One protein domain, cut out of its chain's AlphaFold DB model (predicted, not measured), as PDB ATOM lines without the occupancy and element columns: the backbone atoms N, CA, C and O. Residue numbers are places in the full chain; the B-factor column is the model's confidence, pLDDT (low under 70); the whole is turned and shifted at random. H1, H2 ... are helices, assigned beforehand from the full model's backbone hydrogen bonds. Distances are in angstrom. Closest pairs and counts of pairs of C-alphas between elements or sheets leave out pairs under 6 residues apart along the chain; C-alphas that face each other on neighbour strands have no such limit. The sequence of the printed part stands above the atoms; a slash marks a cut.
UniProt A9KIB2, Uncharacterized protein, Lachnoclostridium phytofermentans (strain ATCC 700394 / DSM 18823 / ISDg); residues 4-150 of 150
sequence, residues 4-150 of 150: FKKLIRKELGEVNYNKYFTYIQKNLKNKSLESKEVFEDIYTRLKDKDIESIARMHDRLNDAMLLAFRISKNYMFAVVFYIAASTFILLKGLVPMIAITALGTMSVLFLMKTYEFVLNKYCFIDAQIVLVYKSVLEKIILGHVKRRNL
ATOM      1  N   PHE A   4     100.102 141.175 107.087       72.50
ATOM      2  CA  PHE A   4     100.600 142.389 107.725       72.50
ATOM      3  C   PHE A   4      99.675 143.590 107.507       72.50
ATOM      4  O   PHE A   4      99.315 144.260 108.473       72.50
ATOM      5  N   LYS A   5      99.168 143.798 106.284       75.94
ATOM      6  CA  LYS A   5      98.127 144.805 106.007       75.94
ATOM      7  C   LYS A   5      96.887 144.585 106.869       75.94
ATOM      8  O   LYS A   5      96.313 145.544 107.382       75.94
ATOM      9  N   LYS A   6      96.470 143.328 107.041       78.81
ATOM     10  CA  LYS A   6      95.304 142.981 107.865       78.81
ATOM     11  C   LYS A   6      95.540 143.295 109.347       78.81
ATOM     12  O   LYS A   6      94.645 143.843 109.985       78.81
ATOM     13  N   LEU A   7      96.729 142.994 109.872       76.38
ATOM     14  CA  LEU A   7      97.106 143.303 111.253       76.38
ATOM     15  C   LEU A   7      97.162 144.820 111.495       76.38
ATOM     16  O   LEU A   7      96.499 145.320 112.398       76.38
ATOM     17  N   ILE A   8      97.882 145.565 110.653       78.31
ATOM     18  CA  ILE A   8      98.054 147.015 110.821       78.31
ATOM     19  C   ILE A   8      96.713 147.752 110.709       78.31
ATOM     20  O   ILE A   8      96.432 148.622 111.529       78.31
ATOM     21  N   ARG A   9      95.832 147.368 109.772       82.06
ATOM     22  CA  ARG A   9      94.475 147.943 109.688       82.06
ATOM     23  C   ARG A   9      93.652 147.703 110.954       82.06
ATOM     24  O   ARG A   9      92.866 148.569 111.318       82.06
ATOM     25  N   LYS A  10      93.833 146.557 111.618       81.50
ATOM     26  CA  LYS A  10      93.129 146.218 112.863       81.50
ATOM     27  C   LYS A  10      93.653 147.013 114.063       81.50
ATOM     28  O   LYS A  10      92.857 147.438 114.888       81.50
ATOM     29  N   GLU A  11      94.967 147.208 114.162       77.56
ATOM     30  CA  GLU A  11      95.604 147.850 115.325       77.56
ATOM     31  C   GLU A  11      95.656 149.382 115.236       77.56
ATOM     32  O   GLU A  11      95.500 150.070 116.242       77.56
ATOM     33  N   LEU A  12      95.904 149.920 114.039       79.38
ATOM     34  CA  LEU A  12      96.170 151.344 113.804       79.38
ATOM     35  C   LEU A  12      95.069 152.025 112.978       79.38
ATOM     36  O   LEU A  12      95.059 153.249 112.871       79.38
ATOM     37  N   GLY A  13      94.131 151.258 112.418       81.81
ATOM     38  CA  GLY A  13      93.053 151.764 111.571       81.81
ATOM     39  C   GLY A  13      93.437 151.887 110.093       81.81
ATOM     40  O   GLY A  13      94.605 151.973 109.710       81.81
ATOM     41  N   GLU A  14      92.422 151.895 109.229       81.50
ATOM     42  CA  GLU A  14      92.589 151.870 107.771       81.50
ATOM     43  C   GLU A  14      93.173 153.160 107.190       81.50
ATOM     44  O   GLU A  14      94.034 153.109 106.309       81.50
ATOM     45  N   VAL A  15      92.766 154.312 107.728       80.12
ATOM     46  CA  VAL A  15      93.263 155.628 107.301       80.12
ATOM     47  C   VAL A  15      94.768 155.750 107.562       80.12
ATOM     48  O   VAL A  15      95.520 156.183 106.688       80.12
ATOM     49  N   ASN A  16      95.224 155.295 108.730       77.88
ATOM     50  CA  ASN A  16      96.637 155.337 109.097       77.88
ATOM     51  C   ASN A  16      97.457 154.341 108.274       77.88
ATOM     52  O   ASN A  16      98.517 154.707 107.773       77.88
ATOM     53  N   TYR A  17      96.940 153.127 108.036       79.88
ATOM     54  CA  TYR A  17      97.586 152.175 107.127       79.88
ATOM     55  C   TYR A  17      97.814 152.785 105.737       79.88
ATOM     56  O   TYR A  17      98.928 152.724 105.224       79.88
ATOM     57  N   ASN A  18      96.795 153.417 105.141       79.94
ATOM     58  CA  ASN A  18      96.940 154.049 103.828       79.94
ATOM     59  C   ASN A  18      97.949 155.206 103.852       79.94
ATOM     60  O   ASN A  18      98.709 155.368 102.896       79.94
ATOM     61  N   LYS A  19      98.003 155.974 104.949       81.25
ATOM     62  CA  LYS A  19      98.994 157.039 105.141       81.25
ATOM     63  C   LYS A  19     100.419 156.478 105.171       81.25
ATOM     64  O   LYS A  19     101.266 156.957 104.420       81.25
ATOM     65  N   TYR A  20     100.675 155.436 105.965       79.25
ATOM     66  CA  TYR A  20     101.992 154.790 106.043       79.25
ATOM     67  C   TYR A  20     102.377 154.111 104.726       79.25
ATOM     68  O   TYR A  20     103.510 154.245 104.272       79.25
ATOM     69  N   PHE A  21     101.422 153.438 104.080       77.50
ATOM     70  CA  PHE A  21     101.625 152.793 102.786       77.50
ATOM     71  C   PHE A  21     102.031 153.812 101.721       77.50
ATOM     72  O   PHE A  21     103.048 153.630 101.060       77.50
ATOM     73  N   THR A  22     101.296 154.922 101.607       77.94
ATOM     74  CA  THR A  22     101.602 155.997 100.648       77.94
ATOM     75  C   THR A  22     102.946 156.654 100.959       77.94
ATOM     76  O   THR A  22     103.718 156.945 100.046       77.94
ATOM     77  N   TYR A  23     103.253 156.858 102.244       75.31
ATOM     78  CA  TYR A  23     104.517 157.452 102.676       75.31
ATOM     79  C   TYR A  23     105.718 156.581 102.297       75.31
ATOM     80  O   TYR A  23     106.649 157.065 101.658       75.31
ATOM     81  N   ILE A  24     105.686 155.290 102.625       73.69
ATOM     82  CA  ILE A  24     106.781 154.364 102.311       73.69
ATOM     83  C   ILE A  24     106.853 154.106 100.803       73.69
ATOM     84  O   ILE A  24     107.941 154.086 100.241       73.69
ATOM     85  N   GLN A  25     105.718 154.005 100.109       73.75
ATOM     86  CA  GLN A  25     105.690 153.854  98.651       73.75
ATOM     87  C   GLN A  25     106.340 155.044  97.930       73.75
ATOM     88  O   GLN A  25     107.086 154.850  96.969       73.75
ATOM     89  N   LYS A  26     106.065 156.274  98.379       73.19
ATOM     90  CA  LYS A  26     106.632 157.496  97.792       73.19
ATOM     91  C   LYS A  26     108.119 157.636  98.109       73.19
ATOM     92  O   LYS A  26     108.881 158.096  97.260       73.19
ATOM     93  N   ASN A  27     108.522 157.225  99.308       68.06
ATOM     94  CA  ASN A  27     109.896 157.358  99.768       68.06
ATOM     95  C   ASN A  27     110.798 156.177  99.395       68.06
ATOM     96  O   ASN A  27     111.997 156.373  99.447       68.06
ATOM     97  N   LEU A  28     110.270 155.057  98.876       64.12
ATOM     98  CA  LEU A  28     111.028 153.867  98.435       64.12
ATOM     99  C   LEU A  28     112.172 154.148  97.435       64.12
ATOM    100  O   LEU A  28     113.050 153.314  97.215       64.12
ATOM    101  N   LYS A  29     112.121 155.302  96.756       59.91
ATOM    102  CA  LYS A  29     113.161 155.785  95.832       59.91
ATOM    103  C   LYS A  29     114.291 156.547  96.541       59.91
ATOM    104  O   LYS A  29     115.389 156.627  96.001       59.91
ATOM    105  N   ASN A  30     114.042 157.062  97.744       56.84
ATOM    106  CA  ASN A  30     114.936 157.871  98.568       56.84
ATOM    107  C   ASN A  30     115.228 157.137  99.892       56.84
ATOM    108  O   ASN A  30     114.678 157.461 100.940       56.84
ATOM    109  N   LYS A  31     116.151 156.169  99.821       53.97
ATOM    110  CA  LYS A  31     116.571 155.205 100.865       53.97
ATOM    111  C   LYS A  31     116.853 155.724 102.295       53.97
ATOM    112  O   LYS A  31     117.141 154.901 103.159       53.97
ATOM    113  N   SER A  32     116.866 157.029 102.576       50.19
ATOM    114  CA  SER A  32     117.471 157.585 103.803       50.19
ATOM    115  C   SER A  32     116.506 158.148 104.858       50.19
ATOM    116  O   SER A  32     116.938 158.359 105.989       50.19
ATOM    117  N   LEU A  33     115.220 158.368 104.548       50.47
ATOM    118  CA  LEU A  33     114.262 159.037 105.461       50.47
ATOM    119  C   LEU A  33     113.030 158.191 105.838       50.47
ATOM    120  O   LEU A  33     112.227 158.597 106.674       50.47
ATOM    121  N   GLU A  34     112.899 156.997 105.259       55.19
ATOM    122  CA  GLU A  34     111.643 156.236 105.149       55.19
ATOM    123  C   GLU A  34     110.971 155.813 106.463       55.19
ATOM    124  O   GLU A  34     109.756 155.613 106.486       55.19
ATOM    125  N   SER A  35     111.715 155.663 107.559       61.97
ATOM    126  CA  SER A  35     111.188 155.023 108.771       61.97
ATOM    127  C   SER A  35     110.941 155.970 109.939       61.97
ATOM    128  O   SER A  35     110.188 155.604 110.835       61.97
ATOM    129  N   LYS A  36     111.523 157.177 109.958       70.56
ATOM    130  CA  LYS A  36     111.531 158.008 111.174       70.56
ATOM    131  C   LYS A  36     110.174 158.653 111.468       70.56
ATOM    132  O   LYS A  36     109.717 158.586 112.600       70.56
ATOM    133  N   GLU A  37     109.497 159.214 110.468       75.88
ATOM    134  CA  GLU A  37     108.161 159.805 110.669       75.88
ATOM    135  C   GLU A  37     107.105 158.750 111.016       75.88
ATOM    136  O   GLU A  37     106.291 158.953 111.915       75.88
ATOM    137  N   VAL A  38     107.143 157.599 110.337       79.56
ATOM    138  CA  VAL A  38     106.246 156.471 110.634       79.56
ATOM    139  C   VAL A  38     106.527 155.926 112.036       79.56
ATOM    140  O   VAL A  38     105.591 155.643 112.780       79.56
ATOM    141  N   PHE A  39     107.802 155.832 112.427       79.88
ATOM    142  CA  PHE A  39     108.205 155.425 113.770       79.88
ATOM    143  C   PHE A  39     107.660 156.376 114.837       79.88
ATOM    144  O   PHE A  39     107.040 155.913 115.790       79.88
ATOM    145  N   GLU A  40     107.859 157.686 114.682       81.00
ATOM    146  CA  GLU A  40     107.416 158.679 115.666       81.00
ATOM    147  C   GLU A  40     105.886 158.749 115.775       81.00
ATOM    148  O   GLU A  40     105.361 158.834 116.886       81.00
ATOM    149  N   ASP A  41     105.146 158.638 114.666       83.38
ATOM    150  CA  ASP A  41     103.675 158.616 114.707       83.38
ATOM    151  C   ASP A  41     103.155 157.366 115.437       83.38
ATOM    152  O   ASP A  41     102.303 157.469 116.324       83.38
ATOM    153  N   ILE A  42     103.709 156.187 115.133       81.88
ATOM    154  CA  ILE A  42     103.340 154.936 115.812       81.88
ATOM    155  C   ILE A  42     103.749 154.989 117.294       81.88
ATOM    156  O   ILE A  42     102.956 154.617 118.159       81.88
ATOM    157  N   TYR A  43     104.948 155.487 117.611       83.00
ATOM    158  CA  TYR A  43     105.436 155.626 118.985       83.00
ATOM    159  C   TYR A  43     104.548 156.564 119.800       83.00
ATOM    160  O   TYR A  43     104.119 156.206 120.893       83.00
ATOM    161  N   THR A  44     104.188 157.723 119.251       83.88
ATOM    162  CA  THR A  44     103.337 158.704 119.939       83.88
ATOM    163  C   THR A  44     101.951 158.145 120.259       83.88
ATOM    164  O   THR A  44     101.384 158.486 121.289       83.88
ATOM    165  N   ARG A  45     101.418 157.244 119.426       81.06
ATOM    166  CA  ARG A  45     100.126 156.575 119.668       81.06
ATOM    167  C   ARG A  45     100.195 155.448 120.694       81.06
ATOM    168  O   ARG A  45      99.172 155.089 121.273       81.06
ATOM    169  N   LEU A  46     101.364 154.831 120.855       82.38
ATOM    170  CA  LEU A  46     101.549 153.647 121.694       82.38
ATOM    171  C   LEU A  46     102.213 153.956 123.039       82.38
ATOM    172  O   LEU A  46     102.060 153.162 123.961       82.38
ATOM    173  N   LYS A  47     102.919 155.087 123.177       78.06
ATOM    174  CA  LYS A  47     103.678 155.453 124.387       78.06
ATOM    175  C   LYS A  47     102.817 155.568 125.652       78.06
ATOM    176  O   LYS A  47     103.330 155.339 126.739       78.06
ATOM    177  N   ASP A  48     101.542 155.924 125.495       78.56
ATOM    178  CA  ASP A  48     100.613 156.166 126.606       78.56
ATOM    179  C   ASP A  48      99.748 154.928 126.922       78.56
ATOM    180  O   ASP A  48      98.873 154.989 127.779       78.56
ATOM    181  N   LYS A  49      99.963 153.798 126.225       81.69
ATOM    182  CA  LYS A  49      99.231 152.547 126.471       81.69
ATOM    183  C   LYS A  49      99.871 151.707 127.570       81.69
ATOM    184  O   LYS A  49     101.090 151.678 127.727       81.69
ATOM    185  N   ASP A  50      99.038 150.923 128.249       84.31
ATOM    186  CA  ASP A  50      99.471 149.990 129.288       84.31
ATOM    187  C   ASP A  50     100.421 148.927 128.726       84.31
ATOM    188  O   ASP A  50     100.213 148.387 127.632       84.31
ATOM    189  N   ILE A  51     101.421 148.542 129.522       81.06
ATOM    190  CA  ILE A  51     102.409 147.528 129.132       81.06
ATOM    191  C   ILE A  51     101.762 146.177 128.787       81.06
ATOM    192  O   ILE A  51     102.217 145.499 127.870       81.06
ATOM    193  N   GLU A  52     100.655 145.809 129.439       83.75
ATOM    194  CA  GLU A  52      99.882 144.607 129.098       83.75
ATOM    195  C   GLU A  52      99.204 144.712 127.726       83.75
ATOM    196  O   GLU A  52      99.093 143.724 126.995       83.75
ATOM    197  N   SER A  53      98.741 145.904 127.335       83.75
ATOM    198  CA  SER A  53      98.221 146.126 125.984       83.75
ATOM    199  C   SER A  53      99.342 146.015 124.949       83.75
ATOM    200  O   SER A  53      99.131 145.419 123.894       83.75
ATOM    201  N   ILE A  54     100.521 146.564 125.248       85.44
ATOM    202  CA  ILE A  54     101.704 146.505 124.381       85.44
ATOM    203  C   ILE A  54     102.207 145.063 124.221       85.44
ATOM    204  O   ILE A  54     102.470 144.636 123.097       85.44
ATOM    205  N   ALA A  55     102.251 144.277 125.300       81.12
ATOM    206  CA  ALA A  55     102.608 142.859 125.251       81.12
ATOM    207  C   ALA A  55     101.627 142.059 124.377       81.12
ATOM    208  O   ALA A  55     102.042 141.371 123.448       81.12
ATOM    209  N   ARG A  56     100.313 142.251 124.567       85.69
ATOM    210  CA  ARG A  56      99.289 141.602 123.726       85.69
ATOM    211  C   ARG A  56      99.383 142.007 122.251       85.69
ATOM    212  O   ARG A  56      99.070 141.204 121.377       85.69
ATOM    213  N   MET A  57      99.760 143.252 121.958       84.50
ATOM    214  CA  MET A  57     100.016 143.718 120.589       84.50
ATOM    215  C   MET A  57     101.246 143.032 119.976       84.50
ATOM    216  O   MET A  57     101.207 142.642 118.810       84.50
ATOM    217  N   HIS A  58     102.305 142.842 120.766       84.81
ATOM    218  CA  HIS A  58     103.515 142.136 120.350       84.81
ATOM    219  C   HIS A  58     103.257 140.647 120.062       84.81
ATOM    220  O   HIS A  58     103.707 140.144 119.033       84.81
ATOM    221  N   ASP A  59     102.458 139.963 120.886       84.12
ATOM    222  CA  ASP A  59     102.089 138.559 120.645       84.12
ATOM    223  C   ASP A  59     101.298 138.390 119.343       84.12
ATOM    224  O   ASP A  59     101.639 137.554 118.506       84.12
ATOM    225  N   ARG A  60     100.305 139.257 119.092       84.50
ATOM    226  CA  ARG A  60      99.541 139.240 117.828       84.50
ATOM    227  C   ARG A  60     100.419 139.502 116.607       84.50
ATOM    228  O   ARG A  60     100.156 138.965 115.527       84.50
ATOM    229  N   LEU A  61     101.444 140.338 116.762       83.75
ATOM    230  CA  LEU A  61     102.428 140.572 115.717       83.75
ATOM    231  C   LEU A  61     103.269 139.319 115.447       83.75
ATOM    232  O   LEU A  61     103.438 138.947 114.283       83.75
ATOM    233  N   ASN A  62     103.745 138.646 116.495       79.38
ATOM    234  CA  ASN A  62     104.492 137.396 116.363       79.38
ATOM    235  C   ASN A  62     103.648 136.290 115.717       79.38
ATOM    236  O   ASN A  62     104.138 135.615 114.813       79.38
ATOM    237  N   ASP A  63     102.369 136.163 116.074       82.31
ATOM    238  CA  ASP A  63     101.446 135.222 115.430       82.31
ATOM    239  C   ASP A  63     101.289 135.506 113.930       82.31
ATOM    240  O   ASP A  63     101.332 134.594 113.100       82.31
ATOM    241  N   ALA A  64     101.151 136.781 113.552       79.19
ATOM    242  CA  ALA A  64     101.078 137.189 112.153       79.19
ATOM    243  C   ALA A  64     102.379 136.881 111.390       79.19
ATOM    244  O   ALA A  64     102.330 136.402 110.252       79.19
ATOM    245  N   MET A  65     103.541 137.109 112.014       77.25
ATOM    246  CA  MET A  65     104.849 136.762 111.450       77.25
ATOM    247  C   MET A  65     105.018 135.243 111.290       77.25
ATOM    248  O   MET A  65     105.464 134.788 110.236       77.25
ATOM    249  N   LEU A  66     104.605 134.446 112.281       76.06
ATOM    250  CA  LEU A  66     104.614 132.982 112.213       76.06
ATOM    251  C   LEU A  66     103.676 132.455 111.126       76.06
ATOM    252  O   LEU A  66     104.041 131.533 110.393       76.06
ATOM    253  N   LEU A  67     102.492 133.051 110.972       74.62
ATOM    254  CA  LEU A  67     101.565 132.712 109.896       74.62
ATOM    255  C   LEU A  67     102.193 132.998 108.525       74.62
ATOM    256  O   LEU A  67     102.159 132.141 107.641       74.62
ATOM    257  N   ALA A  68     102.822 134.166 108.358       71.62
ATOM    258  CA  ALA A  68     103.535 134.517 107.133       71.62
ATOM    259  C   ALA A  68     104.694 133.546 106.843       71.62
ATOM    260  O   ALA A  68     104.857 133.096 105.706       71.62
ATOM    261  N   PHE A  69     105.444 133.146 107.872       66.38
ATOM    262  CA  PHE A  69     106.511 132.154 107.753       66.38
ATOM    263  C   PHE A  69     105.981 130.761 107.386       66.38
ATOM    264  O   PHE A  69     106.556 130.087 106.533       66.38
ATOM    265  N   ARG A  70     104.849 130.335 107.958       68.06
ATOM    266  CA  ARG A  70     104.196 129.059 107.620       68.06
ATOM    267  C   ARG A  70     103.721 129.036 106.170       68.06
ATOM    268  O   ARG A  70     103.948 128.047 105.479       68.06
ATOM    269  N   ILE A  71     103.122 130.129 105.694       69.81
ATOM    270  CA  ILE A  71     102.755 130.291 104.278       69.81
ATOM    271  C   ILE A  71     104.009 130.178 103.402       69.81
ATOM    272  O   ILE A  71     103.997 129.472 102.395       69.81
ATOM    273  N   SER A  72     105.109 130.807 103.824       67.31
ATOM    274  CA  SER A  72     106.379 130.748 103.102       67.31
ATOM    275  C   SER A  72     106.953 129.327 103.022       67.31
ATOM    276  O   SER A  72     107.340 128.861 101.949       67.31
ATOM    277  N   LYS A  73     106.938 128.596 104.141       65.75
ATOM    278  CA  LYS A  73     107.416 127.211 104.223       65.75
ATOM    279  C   LYS A  73     106.557 126.256 103.390       65.75
ATOM    280  O   LYS A  73     107.106 125.445 102.649       65.75
ATOM    281  N   ASN A  74     105.231 126.370 103.454       71.69
ATOM    282  CA  ASN A  74     104.327 125.528 102.660       71.69
ATOM    283  C   ASN A  74     104.485 125.765 101.152       71.69
ATOM    284  O   ASN A  74     104.367 124.823 100.370       71.69
ATOM    285  N   TYR A  75     104.793 126.994 100.735       68.62
ATOM    286  CA  TYR A  75     105.079 127.285  99.333       68.62
ATOM    287  C   TYR A  75     106.351 126.583  98.840       68.62
ATOM    288  O   TYR A  75     106.358 126.035  97.742       68.62
ATOM    289  N   MET A  76     107.401 126.513  99.664       66.44
ATOM    290  CA  MET A  76     108.631 125.791  99.312       66.44
ATOM    291  C   MET A  76     108.355 124.313  98.995       66.44
ATOM    292  O   MET A  76     108.879 123.787  98.016       66.44
ATOM    293  N   PHE A  77     107.468 123.666  99.756       71.38
ATOM    294  CA  PHE A  77     107.021 122.299  99.463       71.38
ATOM    295  C   PHE A  77     106.254 122.195  98.139       71.38
ATOM    296  O   PHE A  77     106.486 121.256  97.381       71.38
ATOM    297  N   ALA A  78     105.387 123.163  97.827       74.62
ATOM    298  CA  ALA A  78     104.667 123.192  96.554       74.62
ATOM    299  C   ALA A  78     105.618 123.325  95.348       74.62
ATOM    300  O   ALA A  78     105.406 122.670  94.330       74.62
ATOM    301  N   VAL A  79     106.697 124.108  95.477       73.12
ATOM    302  CA  VAL A  79     107.753 124.231  94.453       73.12
ATOM    303  C   VAL A  79     108.488 122.911  94.247       73.12
ATOM    304  O   VAL A  79     108.638 122.466  93.111       73.12
ATOM    305  N   VAL A  80     108.914 122.259  95.331       78.38
ATOM    306  CA  VAL A  80     109.609 120.963  95.250       78.38
ATOM    307  C   VAL A  80     108.714 119.910  94.598       78.38
ATOM    308  O   VAL A  80     109.166 119.183  93.715       78.38
ATOM    309  N   PHE A  81     107.432 119.868  94.971       80.19
ATOM    310  CA  PHE A  81     106.472 118.940  94.382       80.19
ATOM    311  C   PHE A  81     106.242 119.210  92.890       80.19
ATOM    312  O   PHE A  81     106.225 118.273  92.099       80.19
ATOM    313  N   TYR A  82     106.127 120.478  92.487       81.12
ATOM    314  CA  TYR A  82     105.981 120.859  91.082       81.12
ATOM    315  C   TYR A  82     107.193 120.439  90.235       81.12
ATOM    316  O   TYR A  82     107.018 119.875  89.153       81.12
ATOM    317  N   ILE A  83     108.416 120.652  90.735       80.38
ATOM    318  CA  ILE A  83     109.649 120.231  90.050       80.38
ATOM    319  C   ILE A  83     109.701 118.701  89.946       80.38
ATOM    320  O   ILE A  83     109.961 118.170  88.865       80.38
ATOM    321  N   ALA A  84     109.402 117.988  91.036       82.81
ATOM    322  CA  ALA A  84     109.394 116.527  91.063       82.81
ATOM    323  C   ALA A  84     108.351 115.930  90.102       82.81
ATOM    324  O   ALA A  84     108.681 115.051  89.307       82.81
ATOM    325  N   ALA A  85     107.117 116.441  90.117       81.25
ATOM    326  CA  ALA A  85     106.040 115.999  89.233       81.25
ATOM    327  C   ALA A  85     106.345 116.297  87.757       81.25
ATOM    328  O   ALA A  85     106.158 115.429  86.905       81.25
ATOM    329  N   SER A  86     106.874 117.486  87.451       79.75
ATOM    330  CA  SER A  86     107.270 117.851  86.085       79.75
ATOM    331  C   SER A  86     108.396 116.949  85.573       79.75
ATOM    332  O   SER A  86     108.330 116.448  84.454       79.75
ATOM    333  N   THR A  87     109.391 116.668  86.419       81.94
ATOM    334  CA  THR A  87     110.503 115.761  86.090       81.94
ATOM    335  C   THR A  87     110.002 114.335  85.864       81.94
ATOM    336  O   THR A  87     110.399 113.677  84.906       81.94
ATOM    337  N   PHE A  88     109.069 113.867  86.697       82.00
ATOM    338  CA  PHE A  88     108.468 112.541  86.570       82.00
ATOM    339  C   PHE A  88     107.690 112.367  85.258       82.00
ATOM    340  O   PHE A  88     107.839 111.345  84.592       82.00
ATOM    341  N   ILE A  89     106.895 113.367  84.856       79.56
ATOM    342  CA  ILE A  89     106.134 113.337  83.596       79.56
ATOM    343  C   ILE A  89     107.079 113.305  82.386       79.56
ATOM    344  O   ILE A  89     106.838 112.541  81.452       79.56
ATOM    345  N   LEU A  90     108.170 114.080  82.424       76.62
ATOM    346  CA  LEU A  90     109.181 114.102  81.361       76.62
ATOM    347  C   LEU A  90     109.918 112.760  81.227       76.62
ATOM    348  O   LEU A  90     110.150 112.303  80.111       76.62
ATOM    349  N   LEU A  91     110.238 112.098  82.343       80.25
ATOM    350  CA  LEU A  91     110.939 110.805  82.348       80.25
ATOM    351  C   LEU A  91     110.052 109.626  81.921       80.25
ATOM    352  O   LEU A  91     110.550 108.649  81.369       80.25
ATOM    353  N   LYS A  92     108.741 109.690  82.186       76.19
ATOM    354  CA  LYS A  92     107.799 108.591  81.921       76.19
ATOM    355  C   LYS A  92     107.350 108.473  80.459       76.19
ATOM    356  O   LYS A  92     106.697 107.483  80.142       76.19
ATOM    357  N   GLY A  93     107.663 109.442  79.592       65.94
ATOM    358  CA  GLY A  93     107.333 109.376  78.160       65.94
ATOM    359  C   GLY A  93     105.833 109.212  77.880       65.94
ATOM    360  O   GLY A  93     105.445 108.394  77.050       65.94
ATOM    361  N   LEU A  94     104.976 109.933  78.617       67.81
ATOM    362  CA  LEU A  94     103.517 109.864  78.452       67.81
ATOM    363  C   LEU A  94     103.060 110.367  77.074       67.81
ATOM    364  O   LEU A  94     103.713 111.204  76.453       67.81
ATOM    365  N   VAL A  95     101.870 109.917  76.654       75.75
ATOM    366  CA  VAL A  95     101.180 110.417  75.455       75.75
ATOM    367  C   VAL A  95     101.172 111.957  75.469       75.75
ATOM    368  O   VAL A  95     100.702 112.539  76.454       75.75
ATOM    369  N   PRO A  96     101.637 112.630  74.396       73.44
ATOM    370  CA  PRO A  96     101.869 114.078  74.386       73.44
ATOM    371  C   PRO A  96     100.655 114.904  74.821       73.44
ATOM    372  O   PRO A  96     100.789 115.884  75.545       73.44
ATOM    373  N   MET A  97      99.449 114.470  74.447       75.38
ATOM    374  CA  MET A  97      98.195 115.151  74.778       75.38
ATOM    375  C   MET A  97      97.888 115.131  76.291       75.38
ATOM    376  O   MET A  97      97.432 116.127  76.858       75.38
ATOM    377  N   ILE A  98      98.193 114.020  76.970       77.88
ATOM    378  CA  ILE A  98      98.011 113.867  78.423       77.88
ATOM    379  C   ILE A  98      99.108 114.634  79.171       77.88
ATOM    380  O   ILE A  98      98.839 115.300  80.168       77.88
ATOM    381  N   ALA A  99     100.342 114.603  78.662       77.81
ATOM    382  CA  ALA A  99     101.451 115.357  79.239       77.81
ATOM    383  C   ALA A  99     101.200 116.875  79.188       77.81
ATOM    384  O   ALA A  99     101.376 117.558  80.196       77.81
ATOM    385  N   ILE A 100     100.721 117.402  78.054       79.06
ATOM    386  CA  ILE A 100     100.419 118.833  77.880       79.06
ATOM    387  C   ILE A 100      99.297 119.289  78.820       79.06
ATOM    388  O   ILE A 100      99.421 120.324  79.474       79.06
ATOM    389  N   THR A 101      98.215 118.516  78.931       82.62
ATOM    390  CA  THR A 101      97.078 118.862  79.804       82.62
ATOM    391  C   THR A 101      97.445 118.787  81.291       82.62
ATOM    392  O   THR A 101      97.081 119.682  82.063       82.62
ATOM    393  N   ALA A 102      98.234 117.785  81.695       78.81
ATOM    394  CA  ALA A 102      98.734 117.652  83.063       78.81
ATOM    395  C   ALA A 102      99.703 118.785  83.439       78.81
ATOM    396  O   ALA A 102      99.544 119.409  84.492       78.81
ATOM    397  N   LEU A 103     100.665 119.099  82.565       79.50
ATOM    398  CA  LEU A 103     101.616 120.193  82.770       79.50
ATOM    399  C   LEU A 103     100.913 121.551  82.791       79.50
ATOM    400  O   LEU A 103     101.218 122.373  83.654       79.50
ATOM    401  N   GLY A 104      99.939 121.777  81.906       83.50
ATOM    402  CA  GLY A 104      99.149 123.007  81.878       83.50
ATOM    403  C   GLY A 104      98.383 123.229  83.182       83.50
ATOM    404  O   GLY A 104      98.493 124.289  83.797       83.50
ATOM    405  N   THR A 105      97.685 122.200  83.666       81.50
ATOM    406  CA  THR A 105      96.911 122.283  84.917       81.50
ATOM    407  C   THR A 105      97.820 122.485  86.135       81.50
ATOM    408  O   THR A 105      97.563 123.364  86.961       81.50
ATOM    409  N   MET A 106      98.926 121.736  86.226       79.38
ATOM    410  CA  MET A 106      99.951 121.910  87.269       79.38
ATOM    411  C   MET A 106     100.544 123.321  87.256       79.38
ATOM    412  O   MET A 106     100.692 123.930  88.313       79.38
ATOM    413  N   SER A 107     100.839 123.861  86.072       80.56
ATOM    414  CA  SER A 107     101.415 125.200  85.906       80.56
ATOM    415  C   SER A 107     100.452 126.290  86.370       80.56
ATOM    416  O   SER A 107     100.863 127.202  87.079       80.56
ATOM    417  N   VAL A 108      99.161 126.188  86.039       82.81
ATOM    418  CA  VAL A 108      98.142 127.153  86.489       82.81
ATOM    419  C   VAL A 108      97.988 127.122  88.012       82.81
ATOM    420  O   VAL A 108      97.994 128.172  88.656       82.81
ATOM    421  N   LEU A 109      97.913 125.931  88.614       79.38
ATOM    422  CA  LEU A 109      97.841 125.783  90.073       79.38
ATOM    423  C   LEU A 109      99.100 126.321  90.759       79.38
ATOM    424  O   LEU A 109      99.016 127.004  91.784       79.38
ATOM    425  N   PHE A 110     100.264 126.054  90.170       76.62
ATOM    426  CA  PHE A 110     101.539 126.557  90.651       76.62
ATOM    427  C   PHE A 110     101.607 128.085  90.571       76.62
ATOM    428  O   PHE A 110     101.984 128.721  91.553       76.62
ATOM    429  N   LEU A 111     101.174 128.697  89.465       75.94
ATOM    430  CA  LEU A 111     101.125 130.152  89.296       75.94
ATOM    431  C   LEU A 111     100.184 130.820  90.303       75.94
ATOM    432  O   LEU A 111     100.558 131.832  90.891       75.94
ATOM    433  N   MET A 112      99.013 130.238  90.573       72.81
ATOM    434  CA  MET A 112      98.088 130.752  91.594       72.81
ATOM    435  C   MET A 112      98.713 130.713  92.995       72.81
ATOM    436  O   MET A 112      98.694 131.710  93.719       72.81
ATOM    437  N   LYS A 113      99.354 129.595  93.360       72.00
ATOM    438  CA  LYS A 113     100.091 129.467  94.630       72.00
ATOM    439  C   LYS A 113     101.293 130.405  94.709       72.00
ATOM    440  O   LYS A 113     101.572 130.964  95.769       72.00
ATOM    441  N   THR A 114     101.974 130.608  93.586       68.81
ATOM    442  CA  THR A 114     103.085 131.554  93.445       68.81
ATOM    443  C   THR A 114     102.604 132.979  93.630       68.81
ATOM    444  O   THR A 114     103.250 133.737  94.336       68.81
ATOM    445  N   TYR A 115     101.450 133.343  93.076       64.31
ATOM    446  CA  TYR A 115     100.869 134.668  93.233       64.31
ATOM    447  C   TYR A 115     100.478 134.958  94.689       64.31
ATOM    448  O   TYR A 115     100.829 136.013  95.218       64.31
ATOM    449  N   GLU A 116      99.838 134.006  95.382       65.88
ATOM    450  CA  GLU A 116      99.562 134.117  96.825       65.88
ATOM    451  C   GLU A 116     100.847 134.296  97.639       65.88
ATOM    452  O   GLU A 116     100.925 135.166  98.512       65.88
ATOM    453  N   PHE A 117     101.879 133.510  97.332       63.00
ATOM    454  CA  PHE A 117     103.177 133.616  97.984       63.00
ATOM    455  C   PHE A 117     103.880 134.935  97.666       63.00
ATOM    456  O   PHE A 117     104.424 135.558  98.571       63.00
ATOM    457  N   VAL A 118     103.844 135.401  96.418       59.47
ATOM    458  CA  VAL A 118     104.468 136.654  95.988       59.47
ATOM    459  C   VAL A 118     103.784 137.839  96.654       59.47
ATOM    460  O   VAL A 118     104.469 138.689  97.208       59.47
ATOM    461  N   LEU A 119     102.454 137.872  96.719       60.72
ATOM    462  CA  LEU A 119     101.736 138.910  97.459       60.72
ATOM    463  C   LEU A 119     102.036 138.889  98.964       60.72
ATOM    464  O   LEU A 119     101.995 139.937  99.606       60.72
ATOM    465  N   ASN A 120     102.330 137.720  99.535       60.28
ATOM    466  CA  ASN A 120     102.643 137.587 100.956       60.28
ATOM    467  C   ASN A 120     104.135 137.828 101.277       60.28
ATOM    468  O   ASN A 120     104.451 138.302 102.363       60.28
ATOM    469  N   LYS A 121     105.049 137.541 100.339       48.97
ATOM    470  CA  LYS A 121     106.512 137.677 100.477       48.97
ATOM    471  C   LYS A 121     107.051 139.011  99.953       48.97
ATOM    472  O   LYS A 121     107.953 139.573 100.562       48.97
ATOM    473  N   TYR A 122     106.504 139.529  98.854       49.88
ATOM    474  CA  TYR A 122     106.900 140.797  98.222       49.88
ATOM    475  C   TYR A 122     106.027 141.976  98.632       49.88
ATOM    476  O   TYR A 122     106.105 143.045  98.026       49.88
ATOM    477  N   CYS A 123     105.268 141.852  99.719       61.97
ATOM    478  CA  CYS A 123     104.774 143.039 100.387       61.97
ATOM    479  C   CYS A 123     105.905 143.708 101.177       61.97
ATOM    480  O   CYS A 123     105.860 143.821 102.393       61.97
ATOM    481  N   PHE A 124     106.955 144.116 100.463       62.69
ATOM    482  CA  PHE A 124     108.128 144.791 101.001       62.69
ATOM    483  C   PHE A 124     107.723 146.053 101.771       62.69
ATOM    484  O   PHE A 124     108.235 146.302 102.854       62.69
ATOM    485  N   ILE A 125     106.726 146.782 101.259       64.62
ATOM    486  CA  ILE A 125     106.136 147.945 101.929       64.62
ATOM    487  C   ILE A 125     105.462 147.534 103.246       64.62
ATOM    488  O   ILE A 125     105.743 148.131 104.281       64.62
ATOM    489  N   ASP A 126     104.630 146.487 103.251       70.38
ATOM    490  CA  ASP A 126     103.986 146.026 104.489       70.38
ATOM    491  C   ASP A 126     104.998 145.444 105.490       70.38
ATOM    492  O   ASP A 126     104.842 145.632 106.694       70.38
ATOM    493  N   ALA A 127     106.045 144.767 105.010       72.81
ATOM    494  CA  ALA A 127     107.130 144.253 105.835       72.81
ATOM    495  C   ALA A 127     107.918 145.397 106.484       72.81
ATOM    496  O   ALA A 127     108.211 145.324 107.672       72.81
ATOM    497  N   GLN A 128     108.195 146.478 105.749       74.38
ATOM    498  CA  GLN A 128     108.825 147.678 106.302       74.38
ATOM    499  C   GLN A 128     107.952 148.343 107.371       74.38
ATOM    500  O   GLN A 128     108.442 148.633 108.461       74.38
ATOM    501  N   ILE A 129     106.647 148.510 107.117       77.75
ATOM    502  CA  ILE A 129     105.700 149.028 108.124       77.75
ATOM    503  C   ILE A 129     105.735 148.155 109.384       77.75
ATOM    504  O   ILE A 129     105.784 148.667 110.501       77.75
ATOM    505  N   VAL A 130     105.733 146.833 109.211       81.25
ATOM    506  CA  VAL A 130     105.762 145.877 110.319       81.25
ATOM    507  C   VAL A 130     107.079 145.896 111.086       81.25
ATOM    508  O   VAL A 130     107.050 145.810 112.311       81.25
ATOM    509  N   LEU A 131     108.216 146.048 110.411       80.25
ATOM    510  CA  LEU A 131     109.511 146.188 111.072       80.25
ATOM    511  C   LEU A 131     109.554 147.454 111.931       80.25
ATOM    512  O   LEU A 131     109.935 147.374 113.095       80.25
ATOM    513  N   VAL A 132     109.082 148.588 111.404       82.06
ATOM    514  CA  VAL A 132     108.971 149.836 112.175       82.06
ATOM    515  C   VAL A 132     108.048 149.648 113.380       82.06
ATOM    516  O   VAL A 132     108.416 149.997 114.500       82.06
ATOM    517  N   TYR A 133     106.882 149.031 113.178       82.56
ATOM    518  CA  TYR A 133     105.937 148.722 114.252       82.56
ATOM    519  C   TYR A 133     106.551 147.815 115.338       82.56
ATOM    520  O   TYR A 133     106.411 148.102 116.529       82.56
ATOM    521  N   LYS A 134     107.295 146.773 114.946       85.00
ATOM    522  CA  LYS A 134     108.038 145.891 115.860       85.00
ATOM    523  C   LYS A 134     109.059 146.675 116.681       85.00
ATOM    524  O   LYS A 134     109.073 146.554 117.903       85.00
ATOM    525  N   SER A 135     109.867 147.511 116.028       84.56
ATOM    526  CA  SER A 135     110.886 148.327 116.693       84.56
ATOM    527  C   SER A 135     110.284 149.315 117.693       84.56
ATOM    528  O   SER A 135     110.869 149.550 118.749       84.56
ATOM    529  N   VAL A 136     109.109 149.882 117.397       83.81
ATOM    530  CA  VAL A 136     108.390 150.748 118.343       83.81
ATOM    531  C   VAL A 136     107.952 149.962 119.579       83.81
ATOM    532  O   VAL A 136     108.226 150.397 120.698       83.81
ATOM    533  N   LEU A 137     107.306 148.805 119.391       84.25
ATOM    534  CA  LEU A 137     106.862 147.949 120.497       84.25
ATOM    535  C   LEU A 137     108.037 147.547 121.396       84.25
ATOM    536  O   LEU A 137     107.966 147.711 122.612       84.25
ATOM    537  N   GLU A 138     109.141 147.087 120.803       84.50
ATOM    538  CA  GLU A 138     110.356 146.705 121.531       84.50
ATOM    539  C   GLU A 138     110.939 147.879 122.328       84.50
ATOM    540  O   GLU A 138     111.291 147.714 123.496       84.50
ATOM    541  N   LYS A 139     110.985 149.084 121.743       85.25
ATOM    542  CA  LYS A 139     111.490 150.283 122.430       85.25
ATOM    543  C   LYS A 139     110.634 150.663 123.641       85.25
ATOM    544  O   LYS A 139     111.186 151.037 124.674       85.25
ATOM    545  N   ILE A 140     109.308 150.552 123.534       85.25
ATOM    546  CA  ILE A 140     108.383 150.829 124.646       85.25
ATOM    547  C   ILE A 140     108.554 149.785 125.758       85.25
ATOM    548  O   ILE A 140     108.690 150.153 126.926       85.25
ATOM    549  N   ILE A 141     108.621 148.496 125.405       84.75
ATOM    550  CA  ILE A 141     108.836 147.405 126.369       84.75
ATOM    551  C   ILE A 141     110.166 147.596 127.109       84.75
ATOM    552  O   ILE A 141     110.203 147.555 128.338       84.75
ATOM    553  N   LEU A 142     111.252 147.874 126.381       84.00
ATOM    554  CA  LEU A 142     112.580 148.079 126.959       84.00
ATOM    555  C   LEU A 142     112.632 149.321 127.865       84.00
ATOM    556  O   LEU A 142     113.252 149.291 128.929       84.00
ATOM    557  N   GLY A 143     111.933 150.396 127.485       81.56
ATOM    558  CA  GLY A 143     111.769 151.593 128.315       81.56
ATOM    559  C   GLY A 143     111.051 151.306 129.636       81.56
ATOM    560  O   GLY A 143     111.485 151.782 130.687       81.56
ATOM    561  N   HIS A 144     110.003 150.478 129.608       78.06
ATOM    562  CA  HIS A 144     109.297 150.037 130.813       78.06
ATOM    563  C   HIS A 144     110.153 149.143 131.715       78.06
ATOM    564  O   HIS A 144     110.150 149.340 132.929       78.06
ATOM    565  N   VAL A 145     110.907 148.194 131.148       76.00
ATOM    566  CA  VAL A 145     111.826 147.333 131.918       76.00
ATOM    567  C   VAL A 145     112.901 148.174 132.605       76.00
ATOM    568  O   VAL A 145     113.145 148.002 133.796       76.00
ATOM    569  N   LYS A 146     113.488 149.146 131.895       75.50
ATOM    570  CA  LYS A 146     114.489 150.056 132.470       75.50
ATOM    571  C   LYS A 146     113.925 150.887 133.625       75.50
ATOM    572  O   LYS A 146     114.624 151.086 134.608       75.50
ATOM    573  N   ARG A 147     112.672 151.344 133.524       71.75
ATOM    574  CA  ARG A 147     111.998 152.133 134.570       71.75
ATOM    575  C   ARG A 147     111.567 151.293 135.785       71.75
ATOM    576  O   ARG A 147     111.337 151.863 136.835       71.75
ATOM    577  N   ARG A 148     111.441 149.967 135.646       66.94
ATOM    578  CA  ARG A 148     111.121 149.042 136.752       66.94
ATOM    579  C   ARG A 148     112.365 148.609 137.548       66.94
ATOM    580  O   ARG A 148     112.227 148.164 138.678       66.94
ATOM    581  N   ASN A 149     113.553 148.722 136.950       58.16
ATOM    582  CA  ASN A 149     114.843 148.363 137.557       58.16
ATOM    583  C   ASN A 149     115.595 149.572 138.162       58.16
ATOM    584  O   ASN A 149     116.757 149.431 138.540       58.16
ATOM    585  N   LEU A 150     114.959 150.747 138.186       51.38
ATOM    586  CA  LEU A 150     115.405 151.997 138.814       51.38
ATOM    587  C   LEU A 150     114.465 152.305 139.978       51.38
ATOM    588  O   LEU A 150     114.973 152.800 141.004       51.38
TER     589      LEU A 150
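This is residues 4 to 150 of the 150 residues of an uncharacterized protein of Lachnoclostridium phytofermentans (strain ATCC 700394 / DSM 18823 / ISDg) (UniProt A9KIB2). A long helical hairpin, H4 and H5, reaches out as an arm from a small head of helices; in the head H6 packs across the near end of H4, and H1, H2 and H3 gather round H6. The tip, residues 91 to 97, sticks out free, and the arm makes much of the length. The printed part has 147 residues with six named helices, H1 to H6 in order, no named strand, and is all helix. It is only just loose, close to extended, with a radius of gyration of the C-alphas of 21.7 A and spans of 75 by 34 by 25 A.

Find C-alpha 51 at (102.409, 147.528, 129.132); from there H4, residues 51 to 91, runs 60.1 A to C-alpha 91 at (110.939, 110.805, 82.348). H5, residues 96 to 121, covers 35.5 A, and H6, residues 124 to 148, covers 36.1 A, ending at (111.121, 149.042, 136.752). Look earlier for H1, residues 4 to 12, 11.7 A; H2, residues 14 to 27, 19.8 A; and H3, residues 36 to 46, 15.1 A.

H4 and H5 touch as a hairpin, at a shallow tilt of 18 degrees, opposite ways; their closest C-alphas, Ser 72 and Phe 117, are 6.7 A apart. H4, with residues 51 to 61 alone, touches H6, closest at C-alphas 54 and 137, 6.6 A. H3 touches H6 at a steep tilt of 52 degrees, closest at C-alphas 43 and 136, 5.7 A. H2 touches H6, closest at C-alphas 24 and 125, 6.5 A. H1 touches H2, H4 and H6; its closest to H6 are C-alphas 4 and 126, 5.9 A. H5 meets H6 only through their link and is apart from H1, H2 and H3. In each of the six helices every O i to N i+4 pair is within hydrogen-bond range.

The farthest C-alphas, Val 95 and Leu 150, are 77.1 A apart. The printed part has no cut, and no link is long. Mean pLDDT of the printed part is 75.4; among the residues under 70 are 27 to 35 and 114 to 125.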